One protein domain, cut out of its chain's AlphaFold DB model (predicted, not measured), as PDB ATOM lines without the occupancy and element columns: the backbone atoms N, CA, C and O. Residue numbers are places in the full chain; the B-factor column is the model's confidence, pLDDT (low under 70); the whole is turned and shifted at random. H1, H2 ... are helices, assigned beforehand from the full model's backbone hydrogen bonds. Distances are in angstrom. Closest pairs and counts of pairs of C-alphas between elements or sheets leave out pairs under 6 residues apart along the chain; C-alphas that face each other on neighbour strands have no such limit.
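What this domain is: This is residues 2 to 88 of the 90 residues of an uncharacterized protein of marine metagenome (UniProt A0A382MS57). What is the shape? The hairpin of H1 and H2 packs through H2 on long H4, H5 packs steeply on another part of H4, and residues 78 to 88 stick out. What is its make-up? The printed part, all helix, has 87 residues with H1 to H5 in order. It is compact, radius of gyration of the C-alphas 13.6 A, spanning 38 by 27 by 21 A.

Where its parts are: Which residues? H1 is residues 2 to 10, H2 15 to 25, H3 30 to 35, H4 43 to 63 and H5 70 to 86. How long is H4? C-alpha 43 at (240.171, 226.933, 156.143) and C-alpha 63 at (261.276, 209.993, 169.729) are 30.3 A apart.

How they stand to each other: What touches H4? H2 does, closest C-alphas Ala 21 and Phe 47, 5.6 A; H5 does with residues 70 to 77 alone. What touches H1? H3 does, and H2, opposite ways at a shallow tilt of 12 degrees. O i to N i+4 pairs are within hydrogen-bond range throughout H1, H2, H4 and H5; H3 has 0 of 2, but 3 of 3 O i to N i+3.

The domain as a whole: Any cut? The printed part has no cut. Where is confidence low? Residues 63 to 70 and 83 to 88 have pLDDT under 70.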
ATOM      1  N   TYR A   2     254.009 221.249 148.295       92.56
ATOM      2  CA  TYR A   2     254.240 222.404 149.179       92.56
ATOM      3  C   TYR A   2     253.704 223.745 148.642       92.56
ATOM      4  O   TYR A   2     252.936 224.424 149.320       92.56
ATOM      5  N   GLU A   3     254.056 224.109 147.404       94.00
ATOM      6  CA  GLU A   3     253.615 225.374 146.795       94.00
ATOM      7  C   GLU A   3     252.089 225.491 146.685       94.00
ATOM      8  O   GLU A   3     251.535 226.585 146.791       94.00
ATOM      9  N   GLU A   4     251.399 224.371 146.469       93.94
ATOM     10  CA  GLU A   4     249.940 224.334 146.397       93.94
ATOM     11  C   GLU A   4     249.323 224.604 147.770       93.94
ATOM     12  O   GLU A   4     248.413 225.424 147.879       93.94
ATOM     13  N   LEU A   5     249.869 223.998 148.829       94.00
ATOM     14  CA  LEU A   5     249.446 224.272 150.203       94.00
ATOM     15  C   LEU A   5     249.668 225.731 150.584       94.00
ATOM     16  O   LEU A   5     248.793 226.336 151.198       94.00
ATOM     17  N   VAL A   6     250.805 226.315 150.198       95.38
ATOM     18  CA  VAL A   6     251.063 227.742 150.429       95.38
ATOM     19  C   VAL A   6     249.998 228.592 149.737       95.38
ATOM     20  O   VAL A   6     249.439 229.475 150.379       95.38
ATOM     21  N   LYS A   7     249.658 228.303 148.474       95.38
ATOM     22  CA  LYS A   7     248.599 229.024 147.748       95.38
ATOM     23  C   LYS A   7     247.237 228.896 148.433       95.38
ATOM     24  O   LYS A   7     246.594 229.911 148.669       95.38
ATOM     25  N   GLN A   8     246.833 227.684 148.818       93.81
ATOM     26  CA  GLN A   8     245.561 227.456 149.513       93.81
ATOM     27  C   GLN A   8     245.500 228.192 150.859       93.81
ATOM     28  O   GLN A   8     244.501 228.827 151.184       93.81
ATOM     29  N   VAL A   9     246.585 228.159 151.636       95.38
ATOM     30  CA  VAL A   9     246.670 228.866 152.922       95.38
ATOM     31  C   VAL A   9     246.685 230.384 152.735       95.38
ATOM     32  O   VAL A   9     246.127 231.114 153.555       95.38
ATOM     33  N   GLU A  10     247.302 230.890 151.666       95.50
ATOM     34  CA  GLU A  10     247.278 232.316 151.340       95.50
ATOM     35  C   GLU A  10     245.855 232.836 151.070       95.50
ATOM     36  O   GLU A  10     245.593 234.014 151.329       95.50
ATOM     37  N   GLU A  11     244.940 231.966 150.638       95.75
ATOM     38  CA  GLU A  11     243.525 232.265 150.379       95.75
ATOM     39  C   GLU A  11     242.620 232.167 151.620       95.75
ATOM     40  O   GLU A  11     241.427 232.476 151.536       95.75
ATOM     41  N   PHE A  12     243.158 231.790 152.785       96.25
ATOM     42  CA  PHE A  12     242.381 231.734 154.026       96.25
ATOM     43  C   PHE A  12     241.767 233.091 154.370       96.25
ATOM     44  O   PHE A  12     242.425 234.136 154.339       96.25
ATOM     45  N   ARG A  13     240.495 233.057 154.771       93.44
ATOM     46  CA  ARG A  13     239.724 234.249 155.154       93.44
ATOM     47  C   ARG A  13     240.100 234.740 156.545       93.44
ATOM     48  O   ARG A  13     240.043 235.937 156.814       93.44
ATOM     49  N   ASP A  14     240.471 233.818 157.428       95.12
ATOM     50  CA  ASP A  14     240.929 234.124 158.777       95.12
ATOM     51  C   ASP A  14     242.446 234.370 158.786       95.12
ATOM     52  O   ASP A  14     243.257 233.489 158.482       95.12
ATOM     53  N   TYR A  15     242.828 235.596 159.148       93.88
ATOM     54  CA  TYR A  15     244.222 236.031 159.165       93.88
ATOM     55  C   TYR A  15     245.081 235.272 160.189       93.88
ATOM     56  O   TYR A  15     246.255 234.987 159.926       93.88
ATOM     57  N   ASP A  16     244.518 234.927 161.347       93.81
ATOM     58  CA  ASP A  16     245.253 234.229 162.396       93.81
ATOM     59  C   ASP A  16     245.494 232.768 162.003       93.81
ATOM     60  O   ASP A  16     246.626 232.281 162.125       93.81
ATOM     61  N   LEU A  17     244.484 232.095 161.437       94.69
ATOM     62  CA  LEU A  17     244.642 230.750 160.877       94.69
ATOM     63  C   LEU A  17     245.693 230.732 159.765       94.69
ATOM     64  O   LEU A  17     246.602 229.898 159.804       94.69
ATOM     65  N   LYS A  18     245.633 231.692 158.831       96.69
ATOM     66  CA  LYS A  18     246.621 231.851 157.754       96.69
ATOM     67  C   LYS A  18     248.037 231.946 158.309       96.69
ATOM     68  O   LYS A  18     248.919 231.156 157.964       96.69
ATOM     69  N   ARG A  19     248.262 232.888 159.229       97.12
ATOM     70  CA  ARG A  19     249.579 233.127 159.832       97.12
ATOM     71  C   ARG A  19     250.111 231.887 160.550       97.12
ATOM     72  O   ARG A  19     251.310 231.602 160.489       97.12
ATOM     73  N   MET A  20     249.249 231.162 161.260       95.81
ATOM     74  CA  MET A  20     249.648 229.952 161.976       95.81
ATOM     75  C   MET A  20     249.942 228.779 161.032       95.81
ATOM     76  O   MET A  20     250.932 228.081 161.256       95.81
ATOM     77  N   ALA A  21     249.148 228.587 159.976       95.19
ATOM     78  CA  ALA A  21     249.382 227.567 158.955       95.19
ATOM     79  C   ALA A  21     250.710 227.797 158.216       95.19
ATOM     80  O   ALA A  21     251.549 226.897 158.179       95.19
ATOM     81  N   LEU A  22     250.975 229.023 157.744       96.88
ATOM     82  CA  LEU A  22     252.247 229.375 157.091       96.88
ATOM     83  C   LEU A  22     253.454 229.125 158.004       96.88
ATOM     84  O   LEU A  22     254.519 228.695 157.558       96.88
ATOM     85  N   ARG A  23     253.296 229.354 159.313       95.62
ATOM     86  CA  ARG A  23     254.350 229.060 160.290       95.62
ATOM     87  C   ARG A  23     254.658 227.566 160.376       95.62
ATOM     88  O   ARG A  23     255.815 227.224 160.609       95.62
ATOM     89  N   TRP A  24     253.659 226.695 160.249       95.12
ATOM     90  CA  TRP A  24     253.883 225.249 160.201       95.12
ATOM     91  C   TRP A  24     254.525 224.821 158.889       95.12
ATOM     92  O   TRP A  24     255.528 224.112 158.939       95.12
ATOM     93  N   LEU A  25     254.028 225.331 157.758       95.00
ATOM     94  CA  LEU A  25     254.597 225.074 156.433       95.00
ATOM     95  C   LEU A  25     256.089 225.432 156.378       95.00
ATOM     96  O   LEU A  25     256.884 224.647 155.888       95.00
ATOM     97  N   LYS A  26     256.508 226.558 156.969       94.44
ATOM     98  CA  LYS A  26     257.929 226.958 157.024       94.44
ATOM     99  C   LYS A  26     258.809 226.073 157.921       94.44
ATOM    100  O   LYS A  26     260.032 226.116 157.824       94.44
ATOM    101  N   LYS A  27     258.219 225.369 158.885       92.44
ATOM    102  CA  LYS A  27     258.972 224.619 159.900       92.44
ATOM    103  C   LYS A  27     259.333 223.209 159.451       92.44
ATOM    104  O   LYS A  27     260.372 222.711 159.867       92.44
ATOM    105  N   VAL A  28     258.459 222.575 158.682       91.94
ATOM    106  CA  VAL A  28     258.671 221.232 158.133       91.94
ATOM    107  C   VAL A  28     259.333 221.381 156.757       91.94
ATOM    108  O   VAL A  28     258.891 222.257 156.010       91.94
ATOM    109  N   PRO A  29     260.370 220.594 156.417       93.19
ATOM    110  CA  PRO A  29     260.996 220.638 155.098       93.19
ATOM    111  C   PRO A  29     259.986 220.454 153.964       93.19
ATOM    112  O   PRO A  29     259.019 219.707 154.094       93.19
ATOM    113  N   GLU A  30     260.216 221.136 152.843       93.88
ATOM    114  CA  GLU A  30     259.288 221.152 151.704       93.88
ATOM    115  C   GLU A  30     259.021 219.745 151.146       93.88
ATOM    116  O   GLU A  30     257.877 219.417 150.840       93.88
ATOM    117  N   GLU A  31     260.054 218.899 151.097       92.38
ATOM    118  CA  GLU A  31     259.998 217.516 150.602       92.38
ATOM    119  C   GLU A  31     259.052 216.627 151.424       92.38
ATOM    120  O   GLU A  31     258.353 215.776 150.875       92.38
ATOM    121  N   ASP A  32     258.969 216.853 152.737       91.44
ATOM    122  CA  ASP A  32     258.117 216.056 153.622       91.44
ATOM    123  C   ASP A  32     256.626 216.325 153.373       91.44
ATOM    124  O   ASP A  32     255.790 215.436 153.549       91.44
ATOM    125  N   TRP A  33     256.271 217.516 152.879       92.88
ATOM    126  CA  TRP A  33     254.887 217.845 152.527       92.88
ATOM    127  C   TRP A  33     254.358 217.056 151.328       92.88
ATOM    128  O   TRP A  33     253.146 217.006 151.152       92.88
ATOM    129  N   GLU A  34     255.200 216.388 150.537       91.12
ATOM    130  CA  GLU A  34     254.733 215.487 149.468       91.12
ATOM    131  C   GLU A  34     253.934 214.288 150.016       91.12
ATOM    132  O   GLU A  34     253.122 213.694 149.305       91.12
ATOM    133  N   GLN A  35     254.102 213.953 151.300       88.38
ATOM    134  CA  GLN A  35     253.326 212.909 151.981       88.38
ATOM    135  C   GLN A  35     251.972 213.414 152.500       88.38
ATOM    136  O   GLN A  35     251.111 212.614 152.886       88.38
ATOM    137  N   PHE A  36     251.773 214.732 152.532       92.06
ATOM    138  CA  PHE A  36     250.552 215.344 153.028       92.06
ATOM    139  C   PHE A  36     249.410 215.144 152.029       92.06
ATOM    140  O   PHE A  36     249.537 215.432 150.841       92.06
ATOM    141  N   LYS A  37     248.268 214.658 152.517       88.56
ATOM    142  CA  LYS A  37     247.057 214.453 151.717       88.56
ATOM    143  C   LYS A  37     245.914 215.240 152.354       88.56
ATOM    144  O   LYS A  37     245.304 214.713 153.285       88.56
ATOM    145  N   PRO A  38     245.656 216.479 151.902       87.31
ATOM    146  CA  PRO A  38     244.591 217.290 152.458       87.31
ATOM    147  C   PRO A  38     243.242 216.630 152.201       87.31
ATOM    148  O   PRO A  38     242.987 216.080 151.121       87.31
ATOM    149  N   GLY A  39     242.375 216.690 153.201       85.88
ATOM    150  CA  GLY A  39     240.980 216.320 153.067       85.88
ATOM    151  C   GLY A  39     240.193 217.346 152.251       85.88
ATOM    152  O   GLY A  39     240.703 218.362 151.778       85.88
ATOM    153  N   ARG A  40     238.892 217.087 152.092       80.00
ATOM    154  CA  ARG A  40     237.951 218.109 151.620       80.00
ATOM    155  C   ARG A  40     237.413 218.846 152.842       80.00
ATOM    156  O   ARG A  40     236.720 218.233 153.649       80.00
ATOM    157  N   GLY A  41     237.710 220.135 152.963       86.38
ATOM    158  CA  GLY A  41     237.303 220.954 154.104       86.38
ATOM    159  C   GLY A  41     237.471 222.450 153.845       86.38
ATOM    160  O   GLY A  41     237.891 222.846 152.758       86.38
ATOM    161  N   GLY A  42     237.091 223.274 154.823       91.44
ATOM    162  CA  GLY A  42     237.343 224.711 154.801       91.44
ATOM    163  C   GLY A  42     238.688 225.071 155.435       91.44
ATOM    164  O   GLY A  42     239.487 224.205 155.795       91.44
ATOM    165  N   ASP A  43     238.923 226.374 155.604       91.88
ATOM    166  CA  ASP A  43     240.171 226.933 156.143       91.88
ATOM    167  C   ASP A  43     240.570 226.300 157.490       91.88
ATOM    168  O   ASP A  43     241.742 226.014 157.740       91.88
ATOM    169  N   PHE A  44     239.589 226.053 158.365       92.94
ATOM    170  CA  PHE A  44     239.827 225.479 159.688       92.94
ATOM    171  C   PHE A  44     240.243 224.005 159.622       92.94
ATOM    172  O   PHE A  44     241.172 223.597 160.324       92.94
ATOM    173  N   GLU A  45     239.585 223.207 158.780       93.81
ATOM    174  CA  GLU A  45     239.952 221.808 158.562       93.81
ATOM    175  C   GLU A  45     241.368 221.705 157.989       93.81
ATOM    176  O   GLU A  45     242.201 221.005 158.569       93.81
ATOM    177  N   LEU A  46     241.686 222.476 156.941       94.94
ATOM    178  CA  LEU A  46     243.021 222.451 156.338       94.94
ATOM    179  C   LEU A  46     244.101 222.909 157.332       94.94
ATOM    180  O   LEU A  46     245.161 222.288 157.442       94.94
ATOM    181  N   PHE A  47     243.831 223.951 158.126       94.94
ATOM    182  CA  PHE A  47     244.729 224.374 159.204       94.94
ATOM    183  C   PHE A  47     245.000 223.256 160.224       94.94
ATOM    184  O   PHE A  47     246.146 223.075 160.663       94.94
ATOM    185  N   ASN A  48     243.962 222.520 160.635       92.75
ATOM    186  CA  ASN A  48     244.101 221.429 161.595       92.75
ATOM    187  C   ASN A  48     244.910 220.269 161.018       92.75
ATOM    188  O   ASN A  48     245.761 219.721 161.724       92.75
ATOM    189  N   GLU A  49     244.700 219.928 159.749       93.56
ATOM    190  CA  GLU A  49     245.458 218.892 159.051       93.56
ATOM    191  C   GLU A  49     246.941 219.271 158.942       93.56
ATOM    192  O   GLU A  49     247.799 218.498 159.374       93.56
ATOM    193  N   ILE A  50     247.254 220.494 158.492       94.62
ATOM    194  CA  ILE A  50     248.627 221.033 158.438       94.62
ATOM    195  C   ILE A  50     249.275 220.999 159.827       94.62
ATOM    196  O   ILE A  50     250.405 220.534 159.996       94.62
ATOM    197  N   SER A  51     248.557 221.473 160.850       92.69
ATOM    198  CA  SER A  51     249.053 221.496 162.229       92.69
ATOM    199  C   SER A  51     249.317 220.093 162.774       92.69
ATOM    200  O   SER A  51     250.266 219.896 163.533       92.69
ATOM    201  N   THR A  52     248.476 219.125 162.418       90.62
ATOM    202  CA  THR A  52     248.600 217.730 162.851       90.62
ATOM    203  C   THR A  52     249.776 217.057 162.167       90.62
ATOM    204  O   THR A  52     250.606 216.458 162.851       90.62
ATOM    205  N   PHE A  53     249.903 217.226 160.850       91.75
ATOM    206  CA  PHE A  53     251.024 216.707 160.077       91.75
ATOM    207  C   PHE A  53     252.357 217.234 160.612       91.75
ATOM    208  O   PHE A  53     253.241 216.456 160.963       91.75
ATOM    209  N   ALA A  54     252.470 218.553 160.795       91.69
ATOM    210  CA  ALA A  54     253.696 219.151 161.308       91.69
ATOM    211  C   ALA A  54     254.032 218.680 162.730       91.69
ATOM    212  O   ALA A  54     255.194 218.447 163.051       91.69
ATOM    213  N   ARG A  55     253.030 218.500 163.600       88.56
ATOM    214  CA  ARG A  55     253.260 217.914 164.930       88.56
ATOM    215  C   ARG A  55     253.750 216.475 164.831       88.56
ATOM    216  O   ARG A  55     254.698 216.153 165.540       88.56
ATOM    217  N   LYS A  56     253.147 215.646 163.970       85.00
ATOM    218  CA  LYS A  56     253.588 214.262 163.748       85.00
ATOM    219  C   LYS A  56     255.054 214.224 163.334       85.00
ATOM    220  O   LYS A  56     255.837 213.541 163.980       85.00
ATOM    221  N   TYR A  57     255.414 215.044 162.352       88.00
ATOM    222  CA  TYR A  57     256.778 215.167 161.854       88.00
ATOM    223  C   TYR A  57     257.786 215.449 162.979       88.00
ATOM    224  O   TYR A  57     258.765 214.728 163.159       88.00
ATOM    225  N   PHE A  58     257.520 216.458 163.814       84.56
ATOM    226  CA  PHE A  58     258.428 216.790 164.915       84.56
ATOM    227  C   PHE A  58     258.463 215.742 166.029       84.56
ATOM    228  O   PHE A  58     259.485 215.622 166.700       84.56
ATOM    229  N   LEU A  59     257.376 215.000 166.246       81.25
ATOM    230  CA  LEU A  59     257.361 213.894 167.204       81.25
ATOM    231  C   LEU A  59     258.154 212.689 166.684       81.25
ATOM    232  O   LEU A  59     258.929 212.115 167.444       81.25
ATOM    233  N   GLN A  60     258.034 212.363 165.394       78.69
ATOM    234  CA  GLN A  60     258.862 211.350 164.732       78.69
ATOM    235  C   GLN A  60     260.353 211.682 164.859       78.69
ATOM    236  O   GLN A  60     261.139 210.816 165.231       78.69
ATOM    237  N   LEU A  61     260.738 212.948 164.652       76.69
ATOM    238  CA  LEU A  61     262.123 213.392 164.841       76.69
ATOM    239  C   LEU A  61     262.600 213.344 166.302       76.69
ATOM    240  O   LEU A  61     263.793 213.177 166.542       76.69
ATOM    241  N   ALA A  62     261.702 213.547 167.271       73.25
ATOM    242  CA  ALA A  62     262.064 213.630 168.685       73.25
ATOM    243  C   ALA A  62     262.213 212.257 169.362       73.25
ATOM    244  O   ALA A  62     263.107 212.111 170.190       73.25
ATOM    245  N   ASP A  63     261.367 211.281 169.017       61.88
ATOM    246  CA  ASP A  63     261.276 209.993 169.729       61.88
ATOM    247  C   ASP A  63     261.250 208.757 168.797       61.88
ATOM    248  O   ASP A  63     261.078 207.637 169.274       61.88
ATOM    249  N   GLY A  64     261.412 208.909 167.473       56.97
ATOM    250  CA  GLY A  64     261.403 207.772 166.536       56.97
ATOM    251  C   GLY A  64     260.052 207.049 166.456       56.97
ATOM    252  O   GLY A  64     260.005 205.829 166.313       56.97
ATOM    253  N   ILE A  65     258.946 207.786 166.608       59.12
ATOM    254  CA  ILE A  65     257.606 207.205 166.733       59.12
ATOM    255  C   ILE A  65     256.892 207.164 165.378       59.12
ATOM    256  O   ILE A  65     256.240 208.133 164.991       59.12
ATOM    257  N   ASP A  66     256.984 206.044 164.663       59.59
ATOM    258  CA  ASP A  66     256.371 205.917 163.330       59.59
ATOM    259  C   ASP A  66     254.847 205.659 163.347       59.59
ATOM    260  O   ASP A  66     254.127 206.122 162.456       59.59
ATOM    261  N   ASP A  67     254.320 205.041 164.411       63.25
ATOM    262  CA  ASP A  67     252.960 204.469 164.445       63.25
ATOM    263  C   ASP A  67     251.988 205.149 165.436       63.25
ATOM    264  O   ASP A  67     251.186 204.499 166.100       63.25
ATOM    265  N   MET A  68     252.023 206.482 165.547       67.25
ATOM    266  CA  MET A  68     251.013 207.223 166.325       67.25
ATOM    267  C   MET A  68     249.860 207.745 165.469       67.25
ATOM    268  O   MET A  68     250.058 208.354 164.407       67.25
ATOM    269  N   SER A  69     248.645 207.576 165.992       69.56
ATOM    270  CA  SER A  69     247.427 208.187 165.462       69.56
ATOM    271  C   SER A  69     247.368 209.706 165.747       69.56
ATOM    272  O   SER A  69     248.016 210.198 166.678       69.56
ATOM    273  N   PRO A  70     246.582 210.490 164.976       67.81
ATOM    274  CA  PRO A  70     246.415 211.937 165.186       67.81
ATOM    275  C   PRO A  70     246.010 212.352 166.612       67.81
ATOM    276  O   PRO A  70     246.472 213.382 167.123       67.81
ATOM    277  N   ASP A  71     245.172 211.548 167.267       74.62
ATOM    278  CA  ASP A  71     244.713 211.805 168.634       74.62
ATOM    279  C   ASP A  71     245.844 211.620 169.648       74.62
ATOM    280  O   ASP A  71     246.034 212.458 170.536       74.62
ATOM    281  N   GLU A  72     246.661 210.582 169.470       71.62
ATOM    282  CA  GLU A  72     247.832 210.320 170.305       71.62
ATOM    283  C   GLU A  72     248.899 211.404 170.122       71.62
ATOM    284  O   GLU A  72     249.453 211.893 171.106       71.62
ATOM    285  N   ILE A  73     249.128 211.866 168.887       71.12
ATOM    286  CA  ILE A  73     249.999 213.018 168.584       71.12
ATOM    287  C   ILE A  73     249.518 214.265 169.326       71.12
ATOM    288  O   ILE A  73     250.305 215.004 169.926       71.12
ATOM    289  N   THR A  74     248.208 214.506 169.314       72.69
ATOM    290  CA  THR A  74     247.606 215.648 170.002       72.69
ATOM    291  C   THR A  74     247.742 215.528 171.520       72.69
ATOM    292  O   THR A  74     248.055 216.521 172.187       72.69
ATOM    293  N   ALA A  75     247.547 214.332 172.077       77.75
ATOM    294  CA  ALA A  75     247.724 214.054 173.498       77.75
ATOM    295  C   ALA A  75     249.190 214.223 173.935       77.75
ATOM    296  O   ALA A  75     249.459 214.945 174.898       77.75
ATOM    297  N   LEU A  76     250.139 213.661 173.181       73.00
ATOM    298  CA  LEU A  76     251.569 213.756 173.464       73.00
ATOM    299  C   LEU A  76     252.063 215.204 173.367       73.00
ATOM    300  O   LEU A  76     252.748 215.695 174.264       73.00
ATOM    301  N   ALA A  77     251.634 215.950 172.345       73.06
ATOM    302  CA  ALA A  77     251.949 217.371 172.225       73.06
ATOM    303  C   ALA A  77     251.418 218.192 173.419       73.06
ATOM    304  O   ALA A  77     252.110 219.089 173.917       73.06
ATOM    305  N   LYS A  78     250.209 217.884 173.918       78.75
ATOM    306  CA  LYS A  78     249.666 218.498 175.144       78.75
ATOM    307  C   LYS A  78     250.515 218.142 176.366       78.75
ATOM    308  O   LYS A  78     250.798 219.026 177.181       78.75
ATOM    309  N   GLU A  79     250.947 216.892 176.491       77.81
ATOM    310  CA  GLU A  79     251.764 216.437 177.614       77.81
ATOM    311  C   GLU A  79     253.160 217.081 177.620       77.81
ATOM    312  O   GLU A  79     253.582 217.617 178.649       77.81
ATOM    313  N   ILE A  80     253.838 217.142 176.470       73.12
ATOM    314  CA  ILE A  80     255.131 217.829 176.309       73.12
ATOM    315  C   ILE A  80     255.005 219.305 176.706       73.12
ATOM    316  O   ILE A  80     255.823 219.823 177.474       73.12
ATOM    317  N   ARG A  81     253.946 219.990 176.251       72.62
ATOM    318  CA  ARG A  81     253.679 221.390 176.622       72.62
ATOM    319  C   ARG A  81     253.469 221.552 178.132       72.62
ATOM    320  O   ARG A  81     254.002 222.493 178.720       72.62
ATOM    321  N   LYS A  82     252.748 220.626 178.773       76.56
ATOM    322  CA  LYS A  82     252.529 220.613 180.230       76.56
ATOM    323  C   LYS A  82     253.837 220.424 181.004       76.56
ATOM    324  O   LYS A  82     254.075 221.144 181.973       76.56
ATOM    325  N   ARG A  83     254.705 219.504 180.565       68.50
ATOM    326  CA  ARG A  83     256.032 219.280 181.168       68.50
ATOM    327  C   ARG A  83     256.928 220.516 181.034       68.50
ATOM    328  O   ARG A  83     257.595 220.886 181.996       68.50
ATOM    329  N   LYS A  84     256.897 221.196 179.881       66.31
ATOM    330  CA  LYS A  84     257.681 222.418 179.642       66.31
ATOM    331  C   LYS A  84     257.237 223.587 180.527       66.31
ATOM    332  O   LYS A  84     258.090 224.291 181.047       66.31
ATOM    333  N   ASN A  85     255.932 223.750 180.752       62.56
ATOM    334  CA  ASN A  85     255.413 224.790 181.645       62.56
ATOM    335  C   ASN A  85     255.721 224.517 183.125       62.56
ATOM    336  O   ASN A  85     255.953 225.466 183.861       62.56
ATOM    337  N   ARG A  86     255.768 223.250 183.567       60.38
ATOM    338  CA  ARG A  86     256.185 222.915 184.944       60.38
ATOM    339  C   ARG A  86     257.628 223.328 185.239       60.38
ATOM    340  O   ARG A  86     257.875 223.852 186.309       60.38
ATOM    341  N   LYS A  87     258.543 223.178 184.275       55.53
ATOM    342  CA  LYS A  87     259.953 223.593 184.420       55.53
ATOM    343  C   LYS A  87     260.185 225.112 184.474       55.53
ATOM    344  O   LYS A  87     261.318 225.516 184.664       55.53
ATOM    345  N   ILE A  88     259.167 225.937 184.217       54.66
ATOM    346  CA  ILE A  88     259.278 227.410 184.257       54.66
ATOM    347  C   ILE A  88     258.840 227.958 185.629       54.66
ATOM    348  O   ILE A  88     259.059 229.128 185.918       54.66
TER     349      ILE A  88